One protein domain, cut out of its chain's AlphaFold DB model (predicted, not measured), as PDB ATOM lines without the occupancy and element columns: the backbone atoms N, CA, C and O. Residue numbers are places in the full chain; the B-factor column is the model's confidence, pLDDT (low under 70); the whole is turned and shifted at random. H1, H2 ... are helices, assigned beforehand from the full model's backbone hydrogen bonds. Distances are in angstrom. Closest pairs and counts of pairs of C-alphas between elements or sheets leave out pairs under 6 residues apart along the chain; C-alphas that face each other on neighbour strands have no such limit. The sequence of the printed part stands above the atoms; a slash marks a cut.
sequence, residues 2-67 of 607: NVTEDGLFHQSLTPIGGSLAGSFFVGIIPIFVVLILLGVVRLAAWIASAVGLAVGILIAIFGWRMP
ATOM      1  N   ASN A   2     -52.575  -0.944 -28.631       69.38
ATOM      2  CA  ASN A   2     -51.175  -0.622 -28.949       69.38
ATOM      3  C   ASN A   2     -50.414  -1.886 -29.382       69.38
ATOM      4  O   ASN A   2     -49.433  -2.268 -28.754       69.38
ATOM      5  N   VAL A   3     -50.930  -2.592 -30.385       74.69
ATOM      6  CA  VAL A   3     -50.304  -3.776 -30.966       74.69
ATOM      7  C   VAL A   3     -50.136  -3.491 -32.450       74.69
ATOM      8  O   VAL A   3     -51.121  -3.128 -33.094       74.69
ATOM      9  N   THR A   4     -48.911  -3.573 -32.964       74.00
ATOM     10  CA  THR A   4     -48.638  -3.396 -34.396       74.00
ATOM     11  C   THR A   4     -49.156  -4.598 -35.190       74.00
ATOM     12  O   THR A   4     -49.510  -5.629 -34.611       74.00
ATOM     13  N   GLU A   5     -49.197  -4.489 -36.519       68.94
ATOM     14  CA  GLU A   5     -49.623  -5.593 -37.396       68.94
ATOM     15  C   GLU A   5     -48.755  -6.854 -37.229       68.94
ATOM     16  O   GLU A   5     -49.254  -7.968 -37.368       68.94
ATOM     17  N   ASP A   6     -47.503  -6.688 -36.795       69.94
ATOM     18  CA  ASP A   6     -46.557  -7.774 -36.508       69.94
ATOM     19  C   ASP A   6     -46.763  -8.423 -35.123       69.94
ATOM     20  O   ASP A   6     -46.011  -9.311 -34.714       69.94
ATOM     21  N   GLY A   7     -47.766  -7.983 -34.357       74.25
ATOM     22  CA  GLY A   7     -48.048  -8.499 -33.016       74.25
ATOM     23  C   GLY A   7     -47.159  -7.922 -31.907       74.25
ATOM     24  O   GLY A   7     -47.203  -8.423 -30.780       74.25
ATOM     25  N   LEU A   8     -46.384  -6.869 -32.188       76.12
ATOM     26  CA  LEU A   8     -45.551  -6.166 -31.206       76.12
ATOM     27  C   LEU A   8     -46.367  -5.206 -30.359       76.12
ATOM     28  O   LEU A   8     -47.198  -4.464 -30.873       76.12
ATOM     29  N   PHE A   9     -46.082  -5.153 -29.060       82.25
ATOM     30  CA  PHE A   9     -46.675  -4.149 -28.189       82.25
ATOM     31  C   PHE A   9     -45.920  -2.819 -28.294       82.25
ATOM     32  O   PHE A   9     -44.752  -2.737 -27.923       82.25
ATOM     33  N   HIS A  10     -46.606  -1.761 -28.725       81.00
ATOM     34  CA  HIS A  10     -46.042  -0.415 -28.757       81.00
ATOM     35  C   HIS A  10     -46.156   0.246 -27.373       81.00
ATOM     36  O   HIS A  10     -47.248   0.611 -26.912       81.00
ATOM     37  N   GLN A  11     -45.019   0.413 -26.694       80.12
ATOM     38  CA  GLN A  11     -44.971   1.000 -25.358       80.12
ATOM     39  C   GLN A  11     -45.207   2.516 -25.413       80.12
ATOM     40  O   GLN A  11     -44.377   3.286 -25.886       80.12
ATOM     41  N   SER A  12     -46.344   2.971 -24.883       83.69
ATOM     42  CA  SER A  12     -46.582   4.405 -24.687       83.69
ATOM     43  C   SER A  12     -45.762   4.927 -23.501       83.69
ATOM     44  O   SER A  12     -45.681   4.264 -22.464       83.69
ATOM     45  N   LEU A  13     -45.195   6.129 -23.640       85.12
ATOM     46  CA  LEU A  13     -44.491   6.839 -22.563       85.12
ATOM     47  C   LEU A  13     -45.449   7.529 -21.575       85.12
ATOM     48  O   LEU A  13     -45.059   7.827 -20.447       85.12
ATOM     49  N   THR A  14     -46.699   7.783 -21.979       89.56
ATOM     50  CA  THR A  14     -47.700   8.527 -21.190       89.56
ATOM     51  C   THR A  14     -49.050   7.799 -21.024       89.56
ATOM     52  O   THR A  14     -50.108   8.421 -21.153       89.56
ATOM     53  N   PRO A  15     -49.087   6.488 -20.714       86.50
ATOM     54  CA  PRO A  15     -50.344   5.737 -20.645       86.50
ATOM     55  C   PRO A  15     -51.236   6.144 -19.473       86.50
ATOM     56  O   PRO A  15     -52.446   5.928 -19.517       86.50
ATOM     57  N   ILE A  16     -50.664   6.751 -18.429       89.19
ATOM     58  CA  ILE A  16     -51.410   7.189 -17.252       89.19
ATOM     59  C   ILE A  16     -51.838   8.643 -17.444       89.19
ATOM     60  O   ILE A  16     -51.070   9.578 -17.219       89.19
ATOM     61  N   GLY A  17     -53.082   8.826 -17.889       83.94
ATOM     62  CA  GLY A  17     -53.718  10.143 -18.004       83.94
ATOM     63  C   GLY A  17     -52.996  11.125 -18.934       83.94
ATOM     64  O   GLY A  17     -53.114  12.329 -18.735       83.94
ATOM     65  N   GLY A  18     -52.199  10.640 -19.895       85.81
ATOM     66  CA  GLY A  18     -51.401  11.486 -20.789       85.81
ATOM     67  C   GLY A  18     -50.217  12.189 -20.113       85.81
ATOM     68  O   GLY A  18     -49.536  12.984 -20.756       85.81
ATOM     69  N   SER A  19     -49.934  11.894 -18.839       90.75
ATOM     70  CA  SER A  19     -48.867  12.535 -18.069       90.75
ATOM     71  C   SER A  19     -47.624  11.654 -17.982       90.75
ATOM     72  O   SER A  19     -47.688  10.490 -17.569       90.75
ATOM     73  N   LEU A  20     -46.468  12.236 -18.305       91.62
ATOM     74  CA  LEU A  20     -45.168  11.586 -18.132       91.62
ATOM     75  C   LEU A  20     -44.870  11.331 -16.649       91.62
ATOM     76  O   LEU A  20     -44.459  10.236 -16.279       91.62
ATOM     77  N   ALA A  21     -45.147  12.313 -15.786       92.31
ATOM     78  CA  ALA A  21     -44.925  12.189 -14.346       92.31
ATOM     79  C   ALA A  21     -45.835  11.119 -13.721       92.31
ATOM     80  O   ALA A  21     -45.370  10.295 -12.938       92.31
ATOM     81  N   GLY A  22     -47.116  11.082 -14.110       90.56
ATOM     82  CA  GLY A  22     -48.046  10.045 -13.649       90.56
ATOM     83  C   GLY A  22     -47.587   8.644 -14.055       90.56
ATOM     84  O   GLY A  22     -47.591   7.721 -13.242       90.56
ATOM     85  N   SER A  23     -47.108   8.506 -15.291       92.00
ATOM     86  CA  SER A  23     -46.590   7.238 -15.812       92.00
ATOM     87  C   SER A  23     -45.290   6.822 -15.113       92.00
ATOM     88  O   SER A  23     -45.133   5.652 -14.778       92.00
ATOM     89  N   PHE A  24     -44.405   7.767 -14.785       92.19
ATOM     90  CA  PHE A  24     -43.207   7.512 -13.980       92.19
ATOM     91  C   PHE A  24     -43.548   6.961 -12.586       92.19
ATOM     92  O   PHE A  24     -43.026   5.918 -12.193       92.19
ATOM     93  N   PHE A  25     -44.458   7.616 -11.854       93.62
ATOM     94  CA  PHE A  25     -44.825   7.184 -10.502       93.62
ATOM     95  C   PHE A  25     -45.513   5.824 -10.477       93.62
ATOM     96  O   PHE A  25     -45.291   5.062  -9.543       93.62
ATOM     97  N   VAL A  26     -46.314   5.496 -11.492       93.31
ATOM     98  CA  VAL A  26     -46.906   4.158 -11.611       93.31
ATOM     99  C   VAL A  26     -45.846   3.128 -12.012       93.31
ATOM    100  O   VAL A  26     -45.796   2.046 -11.433       93.31
ATOM    101  N   GLY A  27     -44.957   3.467 -12.947       90.94
ATOM    102  CA  GLY A  27     -43.897   2.575 -13.421       90.94
ATOM    103  C   GLY A  27     -42.875   2.191 -12.348       90.94
ATOM    104  O   GLY A  27     -42.336   1.088 -12.389       90.94
ATOM    105  N   ILE A  28     -42.636   3.051 -11.354       94.94
ATOM    106  CA  ILE A  28     -41.681   2.785 -10.266       94.94
ATOM    107  C   ILE A  28     -42.272   1.944  -9.117       94.94
ATOM    108  O   ILE A  28     -41.523   1.451  -8.271       94.94
ATOM    109  N   ILE A  29     -43.594   1.721  -9.078       96.31
ATOM    110  CA  ILE A  29     -44.263   0.970  -7.997       96.31
ATOM    111  C   ILE A  29     -43.650  -0.423  -7.774       96.31
ATOM    112  O   ILE A  29     -43.341  -0.725  -6.620       96.31
ATOM    113  N   PRO A  30     -43.421  -1.275  -8.800       94.75
ATOM    114  CA  PRO A  30     -42.841  -2.602  -8.583       94.75
ATOM    115  C   PRO A  30     -41.478  -2.540  -7.883       94.75
ATOM    116  O   PRO A  30     -41.195  -3.358  -7.010       94.75
ATOM    117  N   ILE A  31     -40.665  -1.530  -8.210       94.44
ATOM    118  CA  ILE A  31     -39.340  -1.318  -7.616       94.44
ATOM    119  C   ILE A  31     -39.484  -0.940  -6.139       94.44
ATOM    120  O   ILE A  31     -38.857  -1.562  -5.282       94.44
ATOM    121  N   PHE A  32     -40.350   0.025  -5.813       95.75
ATOM    122  CA  PHE A  32     -40.615   0.393  -4.417       95.75
ATOM    123  C   PHE A  32     -41.159  -0.774  -3.600       95.75
ATOM    124  O   PHE A  32     -40.741  -0.956  -2.460       95.75
ATOM    125  N   VAL A  33     -42.053  -1.584  -4.172       96.62
ATOM    126  CA  VAL A  33     -42.586  -2.777  -3.507       96.62
ATOM    127  C   VAL A  33     -41.449  -3.727  -3.140       96.62
ATOM    128  O   VAL A  33     -41.333  -4.103  -1.975       96.62
ATOM    129  N   VAL A  34     -40.563  -4.056  -4.084       95.62
ATOM    130  CA  VAL A  34     -39.412  -4.932  -3.812       95.62
ATOM    131  C   VAL A  34     -38.499  -4.332  -2.735       95.62
ATOM    132  O   VAL A  34     -38.157  -5.020  -1.774       95.62
ATOM    133  N   LEU A  35     -38.158  -3.042  -2.836       94.56
ATOM    134  CA  LEU A  35     -37.276  -2.363  -1.880       94.56
ATOM    135  C   LEU A  35     -37.869  -2.280  -0.467       94.56
ATOM    136  O   LEU A  35     -37.153  -2.484   0.511       94.56
ATOM    137  N   ILE A  36     -39.171  -2.019  -0.336       96.19
ATOM    138  CA  ILE A  36     -39.857  -1.966   0.963       96.19
ATOM    139  C   ILE A  36     -39.938  -3.367   1.576       96.19
ATOM    140  O   ILE A  36     -39.650  -3.533   2.764       96.19
ATOM    141  N   LEU A  37     -40.286  -4.383   0.780       96.81
ATOM    142  CA  LEU A  37     -40.367  -5.762   1.263       96.81
ATOM    143  C   LEU A  37     -38.999  -6.287   1.724       96.81
ATOM    144  O   LEU A  37     -38.936  -6.980   2.739       96.81
ATOM    145  N   LEU A  38     -37.915  -5.917   1.039       93.12
ATOM    146  CA  LEU A  38     -36.547  -6.289   1.410       93.12
ATOM    147  C   LEU A  38     -35.999  -5.472   2.587       93.12
ATOM    148  O   LEU A  38     -35.509  -6.037   3.560       93.12
ATOM    149  N   GLY A  39     -36.060  -4.143   2.512       91.25
ATOM    150  CA  GLY A  39     -35.398  -3.265   3.477       91.25
ATOM    151  C   GLY A  39     -36.182  -3.075   4.775       91.25
ATOM    152  O   GLY A  39     -35.605  -3.093   5.863       91.25
ATOM    153  N   VAL A  40     -37.502  -2.898   4.669       95.00
ATOM    154  CA  VAL A  40     -38.364  -2.564   5.813       95.00
ATOM    155  C   VAL A  40     -38.992  -3.820   6.402       95.00
ATOM    156  O   VAL A  40     -38.854  -4.069   7.598       95.00
ATOM    157  N   VAL A  41     -39.660  -4.624   5.569       95.88
ATOM    158  CA  VAL A  41     -40.357  -5.842   6.023       95.88
ATOM    159  C   VAL A  41     -39.382  -7.005   6.230       95.88
ATOM    160  O   VAL A  41     -39.663  -7.896   7.028       95.88
ATOM    161  N   ARG A  42     -38.209  -6.966   5.580       94.19
ATOM    162  CA  ARG A  42     -37.150  -7.986   5.670       94.19
ATOM    163  C   ARG A  42     -37.626  -9.381   5.258       94.19
ATOM    164  O   ARG A  42     -37.251 -10.380   5.870       94.19
ATOM    165  N   LEU A  43     -38.466  -9.455   4.224       94.19
ATOM    166  CA  LEU A  43     -38.864 -10.726   3.621       94.19
ATOM    167  C   LEU A  43     -37.715 -11.340   2.821       94.19
ATOM    168  O   LEU A  43     -36.817 -10.645   2.344       94.19
ATOM    169  N   ALA A  44     -37.779 -12.658   2.627       93.56
ATOM    170  CA  ALA A  44     -36.842 -13.360   1.764       93.56
ATOM    171  C   ALA A  44     -36.888 -12.793   0.333       93.56
ATOM    172  O   ALA A  44     -37.968 -12.539  -0.210       93.56
ATOM    173  N   ALA A  45     -35.717 -12.635  -0.289       88.81
ATOM    174  CA  ALA A  45     -35.583 -11.950  -1.575       88.81
ATOM    175  C   ALA A  45     -36.428 -12.565  -2.695       88.81
ATOM    176  O   ALA A  45     -37.044 -11.841  -3.470       88.81
ATOM    177  N   TRP A  46     -36.541 -13.894  -2.736       92.06
ATOM    178  CA  TRP A  46     -37.365 -14.582  -3.730       92.06
ATOM    179  C   TRP A  46     -38.862 -14.243  -3.600       92.06
ATOM    180  O   TRP A  46     -39.546 -14.126  -4.615       92.06
ATOM    181  N   ILE A  47     -39.361 -14.015  -2.377       95.31
ATOM    182  CA  ILE A  47     -40.753 -13.604  -2.129       95.31
ATOM    183  C   ILE A  47     -40.950 -12.162  -2.587       95.31
ATOM    184  O   ILE A  47     -41.909 -11.870  -3.297       95.31
ATOM    185  N   ALA A  48     -40.034 -11.264  -2.212       95.94
ATOM    186  CA  ALA A  48     -40.099  -9.863  -2.617       95.94
ATOM    187  C   ALA A  48     -40.118  -9.724  -4.149       95.94
ATOM    188  O   ALA A  48     -40.973  -9.021  -4.686       95.94
ATOM    189  N   SER A  49     -39.256 -10.465  -4.853       93.62
ATOM    190  CA  SER A  49     -39.225 -10.506  -6.318       93.62
ATOM    191  C   SER A  49     -40.503 -11.089  -6.926       93.62
ATOM    192  O   SER A  49     -41.005 -10.544  -7.906       93.62
ATOM    193  N   ALA A  50     -41.076 -12.151  -6.345       95.06
ATOM    194  CA  ALA A  50     -42.336 -12.729  -6.821       95.06
ATOM    195  C   ALA A  50     -43.518 -11.754  -6.676       95.06
ATOM    196  O   ALA A  50     -44.332 -11.617  -7.592       95.06
ATOM    197  N   VAL A  51     -43.591 -11.028  -5.556       96.56
ATOM    198  CA  VAL A  51     -44.603  -9.982  -5.350       96.56
ATOM    199  C   VAL A  51     -44.373  -8.812  -6.309       96.56
ATOM    200  O   VAL A  51     -45.326  -8.333  -6.921       96.56
ATOM    201  N   GLY A  52     -43.123  -8.385  -6.502       96.19
ATOM    202  CA  GLY A  52     -42.764  -7.356  -7.480       96.19
ATOM    203  C   GLY A  52     -43.177  -7.726  -8.906       96.19
ATOM    204  O   GLY A  52     -43.766  -6.904  -9.604       96.19
ATOM    205  N   LEU A  53     -42.954  -8.981  -9.310       95.25
ATOM    206  CA  LEU A  53     -43.402  -9.518 -10.594       95.25
ATOM    207  C   LEU A  53     -44.929  -9.459 -10.723       95.25
ATOM    208  O   LEU A  53     -45.435  -8.961 -11.726       95.25
ATOM    209  N   ALA A  54     -45.666  -9.906  -9.702       96.12
ATOM    210  CA  ALA A  54     -47.127  -9.846  -9.700       96.12
ATOM    211  C   ALA A  54     -47.635  -8.404  -9.866       96.12
ATOM    212  O   ALA A  54     -48.487  -8.139 -10.712       96.12
ATOM    213  N   VAL A  55     -47.063  -7.456  -9.119       96.94
ATOM    214  CA  VAL A  55     -47.395  -6.028  -9.230       96.94
ATOM    215  C   VAL A  55     -47.047  -5.480 -10.619       96.94
ATOM    216  O   VAL A  55     -47.851  -4.761 -11.210       96.94
ATOM    217  N   GLY A  56     -45.894  -5.857 -11.179       95.31
ATOM    218  CA  GLY A  56     -45.479  -5.468 -12.527       95.31
ATOM    219  C   GLY A  56     -46.452  -5.939 -13.609       95.31
ATOM    220  O   GLY A  56     -46.818  -5.157 -14.484       95.31
ATOM    221  N   ILE A  57     -46.945  -7.176 -13.514       94.75
ATOM    222  CA  ILE A  57     -47.939  -7.728 -14.450       94.75
ATOM    223  C   ILE A  57     -49.259  -6.962 -14.361       94.75
ATOM    224  O   ILE A  57     -49.836  -6.607 -15.390       94.75
ATOM    225  N   LEU A  58     -49.728  -6.674 -13.143       95.06
ATOM    226  CA  LEU A  58     -50.949  -5.897 -12.939       95.06
ATOM    227  C   LEU A  58     -50.819  -4.507 -13.576       95.06
ATOM    228  O   LEU A  58     -51.718  -4.067 -14.287       95.06
ATOM    229  N   ILE A  59     -49.680  -3.838 -13.395       94.31
ATOM    230  CA  ILE A  59     -49.434  -2.520 -13.990       94.31
ATOM    231  C   ILE A  59     -49.303  -2.602 -15.518       94.31
ATOM    232  O   ILE A  59     -49.840  -1.742 -16.218       94.31
ATOM    233  N   ALA A  60     -48.661  -3.639 -16.057       92.62
ATOM    234  CA  ALA A  60     -48.542  -3.832 -17.501       92.62
ATOM    235  C   ALA A  60     -49.917  -4.028 -18.168       92.62
ATOM    236  O   ALA A  60     -50.224  -3.382 -19.174       92.62
ATOM    237  N   ILE A  61     -50.776  -4.869 -17.583       92.56
ATOM    238  CA  ILE A  61     -52.102  -5.182 -18.132       92.56
ATOM    239  C   ILE A  61     -53.080  -4.022 -17.915       92.56
ATOM    240  O   ILE A  61     -53.752  -3.610 -18.856       92.56
ATOM    241  N   PHE A  62     -53.169  -3.472 -16.702       91.81
ATOM    242  CA  PHE A  62     -54.181  -2.459 -16.379       91.81
ATOM    243  C   PHE A  62     -53.718  -1.026 -16.660       91.81
ATOM    244  O   PHE A  62     -54.509  -0.212 -17.135       91.81
ATOM    245  N   GLY A  63     -52.448  -0.710 -16.399       89.62
ATOM    246  CA  GLY A  63     -51.874   0.619 -16.626       89.62
ATOM    247  C   GLY A  63     -51.478   0.842 -18.084       89.62
ATOM    248  O   GLY A  63     -51.943   1.786 -18.715       89.62
ATOM    249  N   TRP A  64     -50.662  -0.057 -18.643       90.56
ATOM    250  CA  TRP A  64     -50.175   0.048 -20.027       90.56
ATOM    251  C   TRP A  64     -51.129  -0.558 -21.062       90.56
ATOM    252  O   TRP A  64     -50.914  -0.383 -22.260       90.56
ATOM    253  N   ARG A  65     -52.206  -1.228 -20.626       89.50
ATOM    254  CA  ARG A  65     -53.175  -1.911 -21.506       89.50
ATOM    255  C   ARG A  65     -52.507  -2.938 -22.426       89.50
ATOM    256  O   ARG A  65     -52.929  -3.133 -23.568       89.50
ATOM    257  N   MET A  66     -51.457  -3.585 -21.925       90.31
ATOM    258  CA  MET A  66     -50.772  -4.662 -22.627       90.31
ATOM    259  C   MET A  66     -51.680  -5.898 -22.690       90.31
ATOM    260  O   MET A  66     -52.233  -6.296 -21.660       90.31
ATOM    261  N   PRO A  67     -51.846  -6.543 -23.860       91.81
ATOM    262  CA  PRO A  67     -52.588  -7.794 -23.941       91.81
ATOM    263  C   PRO A  67     -51.974  -8.846 -23.016       91.81
ATOM    264  O   PRO A  67     -50.766  -9.081 -23.058       91.81
TER     265      PRO A  67
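Overview. This is residues 2 to 67 of the 607 residues of the protein "L-lactate permease-domain-containing protein" of Jimgerdemannia flammicorona (UniProt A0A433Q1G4). A helical hairpin makes the body: the long helix H3 and the shorter H2 lie side by side, and the short helix H1 angles off from the first end of H2, making a corner with it. Residues 2 to 19, with no named element, form a long looped stretch at the end of the domain where H3 ends. The printed part has 66 residues, with three named helices in the order H1, H2, H3 and no named strand; the class is all helix. The whole is loose, with a radius of gyration of the C-alphas of 14.0 A, and flat, spanning 44 by 26 by 13 A.

Along the chain. H3, residues 45 to 63, is the longest helix, 25.5 A from C-alpha 45 at (-35.583, -11.950, -1.575) to C-alpha 63 at (-51.874, 0.619, -16.626). H2, residues 29 to 39, measures 15.1 A. H1, residues 20 to 27, begins with C-alpha 20 at (-45.168, 11.586, -18.132) and measures 10.2 A.

Arrangement. H3 and H2 touch and form a hairpin, running opposite ways at a shallow tilt of 16 degrees. Their closest C-alphas, those of Gly 52 and Pro 30, are 4.9 A apart. H3 and H1 only just touch, with 3 pairs of C-alphas within 8 A; H3 does so with residues 59 to 63 alone. Their closest C-alphas, those of Ile 59 and Val 26, are 7.5 A apart. These two helices run opposite ways at a steep tilt of 43 degrees. H1 and H2 meet only through their link. In H1, H2 and H3 every O i to N i+4 pair is within hydrogen-bond range.

Size, cuts and confidence. The two C-alphas farthest apart, those of Glu 5 and Arg 42, are 44.9 A apart. The printed part has no cut, and the links H1 to H2 and H2 to H3 are tight. The mean pLDDT of the printed part is 90.1; residue 2 and residues 5 to 6 are under 70.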